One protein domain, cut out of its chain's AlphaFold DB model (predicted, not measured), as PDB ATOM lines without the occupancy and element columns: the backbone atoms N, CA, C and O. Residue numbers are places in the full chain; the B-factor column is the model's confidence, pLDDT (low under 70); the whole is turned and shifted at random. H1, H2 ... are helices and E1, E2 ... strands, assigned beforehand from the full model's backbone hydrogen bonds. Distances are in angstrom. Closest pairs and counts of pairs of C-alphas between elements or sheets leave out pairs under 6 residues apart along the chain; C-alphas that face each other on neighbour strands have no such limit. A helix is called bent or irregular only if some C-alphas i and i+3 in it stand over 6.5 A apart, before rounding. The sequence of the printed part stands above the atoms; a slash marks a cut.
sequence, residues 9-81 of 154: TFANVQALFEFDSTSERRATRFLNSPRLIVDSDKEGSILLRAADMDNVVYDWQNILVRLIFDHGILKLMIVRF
ATOM      1  N   THR A   9     194.878 163.737 188.215       93.88
ATOM      2  CA  THR A   9     194.353 165.103 188.286       93.88
ATOM      3  C   THR A   9     195.301 166.002 189.077       93.88
ATOM      4  O   THR A   9     196.020 165.538 189.965       93.88
ATOM      5  N   PHE A  10     195.260 167.304 188.811       90.56
ATOM      6  CA  PHE A  10     195.994 168.308 189.575       90.56
ATOM      7  C   PHE A  10     195.706 168.198 191.078       90.56
ATOM      8  O   PHE A  10     196.638 168.130 191.872       90.56
ATOM      9  N   ALA A  11     194.434 168.039 191.461       89.19
ATOM     10  CA  ALA A  11     194.028 167.847 192.853       89.19
ATOM     11  C   ALA A  11     194.633 166.582 193.494       89.19
ATOM     12  O   ALA A  11     195.051 166.617 194.649       89.19
ATOM     13  N   ASN A  12     194.739 165.474 192.750       91.69
ATOM     14  CA  ASN A  12     195.382 164.258 193.259       91.69
ATOM     15  C   ASN A  12     196.886 164.459 193.465       91.69
ATOM     16  O   ASN A  12     197.443 163.948 194.435       91.69
ATOM     17  N   VAL A  13     197.546 165.204 192.573       91.06
ATOM     18  CA  VAL A  13     198.965 165.552 192.737       91.06
ATOM     19  C   VAL A  13     199.157 166.497 193.925       91.06
ATOM     20  O   VAL A  13     200.064 166.275 194.721       91.06
ATOM     21  N   GLN A  14     198.274 167.484 194.106       87.12
ATOM     22  CA  GLN A  14     198.264 168.359 195.284       87.12
ATOM     23  C   GLN A  14     198.129 167.578 196.585       87.12
ATOM     24  O   GLN A  14     198.930 167.765 197.498       87.12
ATOM     25  N   ALA A  15     197.158 166.665 196.648       87.44
ATOM     26  CA  ALA A  15     196.940 165.816 197.810       87.44
ATOM     27  C   ALA A  15     198.155 164.923 198.100       87.44
ATOM     28  O   ALA A  15     198.567 164.816 199.251       87.44
ATOM     29  N   LEU A  16     198.765 164.326 197.067       88.12
ATOM     30  CA  LEU A  16     199.958 163.487 197.220       88.12
ATOM     31  C   LEU A  16     201.160 164.274 197.757       88.12
ATOM     32  O   LEU A  16     201.976 163.739 198.503       88.12
ATOM     33  N   PHE A  17     201.300 165.523 197.330       86.00
ATOM     34  CA  PHE A  17     202.411 166.387 197.714       86.00
ATOM     35  C   PHE A  17     202.124 167.207 198.977       86.00
ATOM     36  O   PHE A  17     203.016 167.916 199.441       86.00
ATOM     37  N   GLU A  18     200.915 167.088 199.533       82.44
ATOM     38  CA  GLU A  18     200.450 167.799 200.726       82.44
ATOM     39  C   GLU A  18     200.696 169.316 200.656       82.44
ATOM     40  O   GLU A  18     201.077 169.940 201.649       82.44
ATOM     41  N   PHE A  19     200.499 169.918 199.477       78.06
ATOM     42  CA  PHE A  19     200.621 171.367 199.308       78.06
ATOM     43  C   PHE A  19     199.271 172.000 198.994       78.06
ATOM     44  O   PHE A  19     198.497 171.492 198.179       78.06
ATOM     45  N   ASP A  20     199.015 173.145 199.622       67.19
ATOM     46  CA  ASP A  20     197.915 174.022 199.249       67.19
ATOM     47  C   ASP A  20     198.472 175.216 198.465       67.19
ATOM     48  O   ASP A  20     199.554 175.730 198.757       67.19
ATOM     49  N   SER A  21     197.704 175.682 197.482       58.78
ATOM     50  CA  SER A  21     197.978 176.858 196.641       58.78
ATOM     51  C   SER A  21     198.214 178.160 197.427       58.78
ATOM     52  O   SER A  21     198.624 179.168 196.853       58.78
ATOM     53  N   THR A  22     197.950 178.136 198.734       55.88
ATOM     54  CA  THR A  22     198.011 179.261 199.670       55.88
ATOM     55  C   THR A  22     199.160 179.163 200.682       55.88
ATOM     56  O   THR A  22     199.419 180.130 201.397       55.88
ATOM     57  N   SER A  23     199.841 178.016 200.766       53.03
ATOM     58  CA  SER A  23     200.793 177.716 201.844       53.03
ATOM     59  C   SER A  23     202.240 178.109 201.528       53.03
ATOM     60  O   SER A  23     202.691 178.044 200.385       53.03
ATOM     61  N   GLU A  24     202.970 178.528 202.569       58.50
ATOM     62  CA  GLU A  24     204.411 178.802 202.539       58.50
ATOM     63  C   GLU A  24     205.191 177.643 201.896       58.50
ATOM     64  O   GLU A  24     204.867 176.473 202.102       58.50
ATOM     65  N   ARG A  25     206.245 177.972 201.135       68.81
ATOM     66  CA  ARG A  25     207.140 177.018 200.457       68.81
ATOM     67  C   ARG A  25     207.679 175.962 201.429       68.81
ATOM     68  O   ARG A  25     208.708 176.161 202.074       68.81
ATOM     69  N   ARG A  26     207.007 174.814 201.518       75.19
ATOM     70  CA  ARG A  26     207.418 173.702 202.377       75.19
ATOM     71  C   ARG A  26     208.354 172.775 201.613       75.19
ATOM     72  O   ARG A  26     208.006 172.243 200.562       75.19
ATOM     73  N   ALA A  27     209.541 172.553 202.168       85.94
ATOM     74  CA  ALA A  27     210.453 171.536 201.664       85.94
ATOM     75  C   ALA A  27     209.994 170.141 202.119       85.94
ATOM     76  O   ALA A  27     209.833 169.893 203.315       85.94
ATOM     77  N   THR A  28     209.844 169.218 201.175       86.00
ATOM     78  CA  THR A  28     209.490 167.813 201.406       86.00
ATOM     79  C   THR A  28     210.479 166.883 200.701       86.00
ATOM     80  O   THR A  28     211.260 167.312 199.853       86.00
ATOM     81  N   ARG A  29     210.510 165.601 201.065       86.31
ATOM     82  CA  ARG A  29     211.355 164.597 200.408       86.31
ATOM     83  C   ARG A  29     210.467 163.494 199.853       86.31
ATOM     84  O   ARG A  29     209.775 162.822 200.611       86.31
ATOM     85  N   PHE A  30     210.538 163.282 198.546       87.38
ATOM     86  CA  PHE A  30     209.871 162.173 197.879       87.38
ATOM     87  C   PHE A  30     210.810 160.974 197.769       87.38
ATOM     88  O   PHE A  30     212.035 161.078 197.904       87.38
ATOM     89  N   LEU A  31     210.235 159.803 197.503       88.06
ATOM     90  CA  LEU A  31     211.015 158.591 197.291       88.06
ATOM     91  C   LEU A  31     212.016 158.796 196.147       88.06
ATOM     92  O   LEU A  31     211.628 159.182 195.044       88.06
ATOM     93  N   ASN A  32     213.288 158.480 196.402       91.88
ATOM     94  CA  ASN A  32     214.408 158.650 195.474       91.88
ATOM     95  C   ASN A  32     214.684 160.103 195.045       91.88
ATOM     96  O   ASN A  32     215.407 160.308 194.074       91.88
ATOM     97  N   SER A  33     214.141 161.119 195.722       91.38
ATOM     98  CA  SER A  33     214.427 162.525 195.413       91.38
ATOM     99  C   SER A  33     215.345 163.174 196.458       91.38
ATOM    100  O   SER A  33     215.384 162.736 197.618       91.38
ATOM    101  N   PRO A  34     216.049 164.266 196.100       91.94
ATOM    102  CA  PRO A  34     216.539 165.209 197.105       91.94
ATOM    103  C   PRO A  34     215.361 165.873 197.842       91.94
ATOM    104  O   PRO A  34     214.188 165.588 197.570       91.94
ATOM    105  N   ARG A  35     215.660 166.779 198.778       92.12
ATOM    106  CA  ARG A  35     214.635 167.659 199.351       92.12
ATOM    107  C   ARG A  35     214.165 168.639 198.279       92.12
ATOM    108  O   ARG A  35     214.987 169.311 197.657       92.12
ATOM    109  N   LEU A  36     212.856 168.686 198.064       91.69
ATOM    110  CA  LEU A  36     212.206 169.493 197.045       91.69
ATOM    111  C   LEU A  36     211.215 170.479 197.665       91.69
ATOM    112  O   LEU A  36     210.492 170.136 198.597       91.69
ATOM    113  N   ILE A  37     211.157 171.681 197.111       90.69
ATOM    114  CA  ILE A  37     210.093 172.660 197.322       90.69
ATOM    115  C   ILE A  37     209.113 172.521 196.165       90.69
ATOM    116  O   ILE A  37     209.529 172.448 195.007       90.69
ATOM    117  N   VAL A  38     207.823 172.479 196.484       89.94
ATOM    118  CA  VAL A  38     206.750 172.463 195.494       89.94
ATOM    119  C   VAL A  38     206.317 173.901 195.232       89.94
ATOM    120  O   VAL A  38     205.808 174.564 196.130       89.94
ATOM    121  N   ASP A  39     206.503 174.366 194.004       85.75
ATOM    122  CA  ASP A  39     205.938 175.616 193.511       85.75
ATOM    123  C   ASP A  39     204.857 175.270 192.478       85.75
ATOM    124  O   ASP A  39     205.105 174.510 191.543       85.75
ATOM    125  N   SER A  40     203.659 175.829 192.613       78.56
ATOM    126  CA  SER A  40     202.648 175.785 191.553       78.56
ATOM    127  C   SER A  40     202.584 177.145 190.891       78.56
ATOM    128  O   SER A  40     202.445 178.157 191.581       78.56
ATOM    129  N   ASP A  41     202.638 177.185 189.565       70.00
ATOM    130  CA  ASP A  41     202.185 178.376 188.858       70.00
ATOM    131  C   ASP A  41     200.650 178.358 188.743       70.00
ATOM    132  O   ASP A  41     199.989 177.337 188.962       70.00
ATOM    133  N   LYS A  42     200.061 179.518 188.439       60.81
ATOM    134  CA  LYS A  42     198.632 179.626 188.096       60.81
ATOM    135  C   LYS A  42     198.345 179.149 186.662       60.81
ATOM    136  O   LYS A  42     197.196 179.189 186.238       60.81
ATOM    137  N   GLU A  43     199.373 178.734 185.922       60.56
ATOM    138  CA  GLU A  43     199.357 178.440 184.484       60.56
ATOM    139  C   GLU A  43     199.255 176.935 184.179       60.56
ATOM    140  O   GLU A  43     199.347 176.525 183.024       60.56
ATOM    141  N   GLY A  44     199.000 176.100 185.190       76.81
ATOM    142  CA  GLY A  44     198.758 174.669 185.002       76.81
ATOM    143  C   GLY A  44     200.026 173.818 185.021       76.81
ATOM    144  O   GLY A  44     200.025 172.709 184.482       76.81
ATOM    145  N   SER A  45     201.102 174.293 185.653       88.12
ATOM    146  CA  SER A  45     202.293 173.491 185.907       88.12
ATOM    147  C   SER A  45     202.714 173.493 187.380       88.12
ATOM    148  O   SER A  45     202.521 174.456 188.125       88.12
ATOM    149  N   ILE A  46     203.280 172.367 187.815       91.38
ATOM    150  CA  ILE A  46     203.924 172.232 189.125       91.38
ATOM    151  C   ILE A  46     205.423 172.089 188.886       91.38
ATOM    152  O   ILE A  46     205.874 171.230 188.124       91.38
ATOM    153  N   LEU A  47     206.197 172.921 189.566       91.81
ATOM    154  CA  LEU A  47     207.648 172.932 189.557       91.81
ATOM    155  C   LEU A  47     208.149 172.366 190.884       91.81
ATOM    156  O   LEU A  47     207.766 172.840 191.951       91.81
ATOM    157  N   LEU A  48     209.034 171.372 190.827       92.06
ATOM    158  CA  LEU A  48     209.742 170.894 192.012       92.06
ATOM    159  C   LEU A  48     211.180 171.386 191.969       92.06
ATOM    160  O   LEU A  48     211.938 171.067 191.044       92.06
ATOM    161  N   ARG A  49     211.542 172.163 192.984       91.62
ATOM    162  CA  ARG A  49     212.838 172.827 193.096       91.62
ATOM    163  C   ARG A  49     213.693 172.181 194.163       91.62
ATOM    164  O   ARG A  49     213.162 171.824 195.204       91.62
ATOM    165  N   ALA A  50     214.997 172.074 193.959       92.25
ATOM    166  CA  ALA A  50     215.909 171.678 195.026       92.25
ATOM    167  C   ALA A  50     215.821 172.676 196.195       92.25
ATOM    168  O   ALA A  50     215.993 173.877 195.997       92.25
ATOM    169  N   ALA A  51     215.544 172.179 197.402       90.69
ATOM    170  CA  ALA A  51     215.369 173.020 198.587       90.69
ATOM    171  C   ALA A  51     216.693 173.597 199.113       90.69
ATOM    172  O   ALA A  51     216.709 174.687 199.672       90.69
ATOM    173  N   ASP A  52     217.779 172.846 198.927       88.50
ATOM    174  CA  ASP A  52     219.072 173.085 199.569       88.50
ATOM    175  C   ASP A  52     220.204 173.236 198.533       88.50
ATOM    176  O   ASP A  52     221.350 172.932 198.834       88.50
ATOM    177  N   MET A  53     219.889 173.612 197.284       88.94
ATOM    178  CA  MET A  53     220.905 173.753 196.234       88.94
ATOM    179  C   MET A  53     221.721 175.030 196.431       88.94
ATOM    180  O   MET A  53     221.182 176.137 196.393       88.94
ATOM    181  N   ASP A  54     223.027 174.855 196.610       81.19
ATOM    182  CA  ASP A  54     223.995 175.946 196.679       81.19
ATOM    183  C   ASP A  54     224.230 176.576 195.293       81.19
ATOM    184  O   ASP A  54     224.022 175.945 194.259       81.19
ATOM    185  N   ASN A  55     224.720 177.820 195.258       79.94
ATOM    186  CA  ASN A  55     225.132 178.524 194.030       79.94
ATOM    187  C   ASN A  55     224.029 178.754 192.973       79.94
ATOM    188  O   ASN A  55     224.327 178.925 191.790       79.94
ATOM    189  N   VAL A  56     222.761 178.820 193.386       82.44
ATOM    190  CA  VAL A  56     221.646 179.195 192.501       82.44
ATOM    191  C   VAL A  56     221.714 180.697 192.204       82.44
ATOM    192  O   VAL A  56     221.439 181.526 193.069       82.44
ATOM    193  N   VAL A  57     222.081 181.051 190.973       84.00
ATOM    194  CA  VAL A  57     222.105 182.437 190.466       84.00
ATOM    195  C   VAL A  57     220.747 182.823 189.883       84.00
ATOM    196  O   VAL A  57     220.298 183.955 190.042       84.00
ATOM    197  N   TYR A  58     220.083 181.875 189.220       83.75
ATOM    198  CA  TYR A  58     218.776 182.063 188.606       83.75
ATOM    199  C   TYR A  58     217.791 181.007 189.084       83.75
ATOM    200  O   TYR A  58     218.119 179.822 189.124       83.75
ATOM    201  N   ASP A  59     216.543 181.416 189.323       78.56
ATOM    202  CA  ASP A  59     215.481 180.525 189.798       78.56
ATOM    203  C   ASP A  59     215.347 179.254 188.952       78.56
ATOM    204  O   ASP A  59     215.079 178.187 189.479       78.56
ATOM    205  N   TRP A  60     215.531 179.309 187.635       83.06
ATOM    206  CA  TRP A  60     215.350 178.123 186.795       83.06
ATOM    207  C   TRP A  60     216.385 177.012 187.046       83.06
ATOM    208  O   TRP A  60     216.101 175.858 186.713       83.06
ATOM    209  N   GLN A  61     217.542 177.332 187.638       86.06
ATOM    210  CA  GLN A  61     218.642 176.386 187.867       86.06
ATOM    211  C   GLN A  61     218.284 175.328 188.908       86.06
ATOM    212  O   GLN A  61     218.665 174.172 188.758       86.06
ATOM    213  N   ASN A  62     217.482 175.687 189.913       89.12
ATOM    214  CA  ASN A  62     217.066 174.737 190.939       89.12
ATOM    215  C   ASN A  62     215.819 173.925 190.560       89.12
ATOM    216  O   ASN A  62     215.413 173.079 191.350       89.12
ATOM    217  N   ILE A  63     215.207 174.141 189.386       91.50
ATOM    218  CA  ILE A  63     214.040 173.368 188.928       91.50
ATOM    219  C   ILE A  63     214.499 172.001 188.416       91.50
ATOM    220  O   ILE A  63     215.001 171.876 187.292       91.50
ATOM    221  N   LEU A  64     214.239 170.972 189.217       93.25
ATOM    222  CA  LEU A  64     214.602 169.585 188.929       93.25
ATOM    223  C   LEU A  64     213.480 168.814 188.244       93.25
ATOM    224  O   LEU A  64     213.740 167.881 187.487       93.25
ATOM    225  N   VAL A  65     212.229 169.187 188.518       94.25
ATOM    226  CA  VAL A  65     211.052 168.516 187.967       94.25
ATOM    227  C   VAL A  65     210.053 169.550 187.488       94.25
ATOM    228  O   VAL A  65     209.781 170.527 188.187       94.25
ATOM    229  N   ARG A  66     209.462 169.294 186.327       94.44
ATOM    230  CA  ARG A  66     208.300 170.019 185.826       94.44
ATOM    231  C   ARG A  66     207.188 169.031 185.517       94.44
ATOM    232  O   ARG A  66     207.398 168.061 184.792       94.44
ATOM    233  N   LEU A  67     206.016 169.294 186.072       94.88
ATOM    234  CA  LEU A  67     204.784 168.558 185.826       94.88
ATOM    235  C   LEU A  67     203.856 169.475 185.041       94.88
ATOM    236  O   LEU A  67     203.559 170.573 185.510       94.88
ATOM    237  N   ILE A  68     203.422 169.050 183.859       94.44
ATOM    238  CA  ILE A  68     202.548 169.845 182.991       94.44
ATOM    239  C   ILE A  68     201.180 169.183 182.915       94.44
ATOM    240  O   ILE A  68     201.071 167.981 182.639       94.44
ATOM    241  N   PHE A  69     200.148 169.986 183.154       93.69
ATOM    242  CA  PHE A  69     198.765 169.553 183.141       93.69
ATOM    243  C   PHE A  69     198.041 170.123 181.923       93.69
ATOM    244  O   PHE A  69     198.181 171.295 181.592       93.69
ATOM    245  N   ASP A  70     197.222 169.292 181.290       93.19
ATOM    246  CA  ASP A  70     196.276 169.690 180.253       93.19
ATOM    247  C   ASP A  70     194.862 169.467 180.785       93.19
ATOM    248  O   ASP A  70     194.544 168.368 181.245       93.19
ATOM    249  N   HIS A  71     194.033 170.512 180.798       92.31
ATOM    250  CA  HIS A  71     192.693 170.483 181.400       92.31
ATOM    251  C   HIS A  71     192.675 169.883 182.828       92.31
ATOM    252  O   HIS A  71     191.754 169.164 183.215       92.31
ATOM    253  N   GLY A  72     193.719 170.160 183.619       91.25
ATOM    254  CA  GLY A  72     193.872 169.653 184.988       91.25
ATOM    255  C   GLY A  72     194.351 168.200 185.094       91.25
ATOM    256  O   GLY A  72     194.358 167.658 186.197       91.25
ATOM    257  N   ILE A  73     194.766 167.570 183.991       94.94
ATOM    258  CA  ILE A  73     195.270 166.192 183.934       94.94
ATOM    259  C   ILE A  73     196.768 166.190 183.636       94.94
ATOM    260  O   ILE A  73     197.200 166.797 182.663       94.94
ATOM    261  N   LEU A  74     197.564 165.477 184.436       95.56
ATOM    262  CA  LEU A  74     199.007 165.352 184.244       95.56
ATOM    263  C   LEU A  74     199.307 164.652 182.913       95.56
ATOM    264  O   LEU A  74     198.994 163.468 182.748       95.56
ATOM    265  N   LYS A  75     199.920 165.386 181.981       96.25
ATOM    266  CA  LYS A  75     200.277 164.903 180.640       96.25
ATOM    267  C   LYS A  75     201.761 164.733 180.427       96.25
ATOM    268  O   LYS A  75     202.133 163.891 179.633       96.25
ATOM    269  N   LEU A  76     202.591 165.518 181.103       95.50
ATOM    270  CA  LEU A  76     204.029 165.462 180.894       95.50
ATOM    271  C   LEU A  76     204.760 165.613 182.220       95.50
ATOM    272  O   LEU A  76     204.482 166.517 183.011       95.50
ATOM    273  N   MET A  77     205.714 164.717 182.443       96.44
ATOM    274  CA  MET A  77     206.687 164.803 183.523       96.44
ATOM    275  C   MET A  77     208.072 164.969 182.918       96.44
ATOM    276  O   MET A  77     208.507 164.127 182.137       96.44
ATOM    277  N   ILE A  78     208.771 166.028 183.308       95.56
ATOM    278  CA  ILE A  78     210.161 166.273 182.932       95.56
ATOM    279  C   ILE A  78     210.987 166.241 184.206       95.56
ATOM    280  O   ILE A  78     210.705 167.007 185.126       95.56
ATOM    281  N   VAL A  79     212.012 165.395 184.260       95.50
ATOM    282  CA  VAL A  79     212.977 165.362 185.365       95.50
ATOM    283  C   VAL A  79     214.372 165.561 184.805       95.50
ATOM    284  O   VAL A  79     214.742 164.916 183.829       95.50
ATOM    285  N   ARG A  80     215.141 166.468 185.405       94.25
ATOM    286  CA  ARG A  80     216.457 166.877 184.913       94.25
ATOM    287  C   ARG A  80     217.426 167.175 186.046       94.25
ATOM    288  O   ARG A  80     217.014 167.455 187.171       94.25
ATOM    289  N   PHE A  81     218.708 167.161 185.717       89.25
ATOM    290  CA  PHE A  81     219.760 167.754 186.534       89.25
ATOM    291  C   PHE A  81     220.825 168.380 185.628       89.25
ATOM    292  O   PHE A  81     220.903 168.055 184.441       89.25
TER     293      PHE A  81
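Overview. This is residues 9 to 81 of the 154 residues of an uncharacterized protein of Rhizobium jaguaris (UniProt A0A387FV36). A single sheet of five antiparallel strands, strongly twisted and curled into a half-open trough, makes the body of the domain, and the short helix H1 packs on it at one end of the trough, reaching from the E5 side toward E2. A second, very short helix, H2, sits at the other end of the sheet beside E3 and leads straight into E4, with residues 51 to 58 looping beyond that end before it. The printed part has 73 residues, with two named helices and five named strands in the order H1 E1 E2 E3 H2 E4 E5; the strands lie in the sheet in their chain order, E1 E2 E3 E4 E5. The class is mixed, helices and strands. The whole is compact, with a radius of gyration of the C-alphas of 11.9 A, and its C-alphas span 36 by 24 by 21 A.

Along the chain. The two longest strands are E4, residues 63 to 70, 20.1 A from first to last C-alpha, and E5, residues 73 to 80, 21.2 A. E3 is residues 45 to 50, 16.5 A, and E2 is residues 35 to 40, 16.4 A. E1 is residues 27 to 29, 7.1 A. H1, the longest helix by residues, is residues 10 to 17, 10.5 A; it begins with C-alpha 10 at (195.994, 168.308, 189.575). H2 is residues 59 to 62, 6.1 A, and is neither bent nor irregular, but only just: C-alphas 59 and 62 are 6.1 A apart. E4 begins with C-alpha 63 at (214.040, 173.368, 188.928), and E5 ends with C-alpha 80 at (216.457, 166.877, 184.913).

Arrangement. The edge strands of the sheet are E1 and E5. From edge to edge the strands' lines turn by 86 degrees and the way across the sheet turns by 90 degrees. E1, E2 and E3 form a meander, each strand the antiparallel neighbour of the one before. In the hairpin E1 and E2 the directions differ by 121 degrees, and N 28 and O 36 are within hydrogen-bond range at 2.8 A. E2 and E3, also a hairpin, stand at 153 degrees, with N 37 and O 49 at 2.8 A and N 47 and O 39 at 2.8 A. E3 and E4 are antiparallel at 169 degrees, with N 67 and O 46 at 2.8 A. The hairpin E4 and E5 stands at 162 degrees, with N 70 and O 73 at 2.8 A and N 80 and O 64 at 2.9 A. E1 is apart from E4 and from E5, and E2 is apart from E5. H1 is on the sheet at a height of 7.1 A, over none of the strands, but only just: 2 of its 8 C-alphas fall on E4. Its closest C-alphas to E5 are those of Phe 10 and Ile 73, 6.1 A, and to E2 those of Phe 17 and Val 38, 7.8 A. H2 is on the sheet at a height of 8.2 A, again only just over none of the strands, with 2 of its 4 C-alphas falling on E3. The closest C-alphas of E3 and H2 are those of Arg 49 and Asn 62, 5.1 A. H1 and H2 are apart. In H1 every pair of O i and N i+4 is within hydrogen-bond range; H2 is too short for such a pair, and its one pair of O i and N i+3 is within range.

Size, cuts and confidence. The two C-alphas farthest apart are those of Asn 55 and His 71, 35.7 A, and the outline is only just rounded. The printed part runs from residue 9 to residue 81 with no cut. No link is long; those from H1 to E1 and from E3 to H2 are short, and the other four are tight. The mean pLDDT of the printed part is 85.7, and residues 20 to 25 and 42 to 43 are under 70.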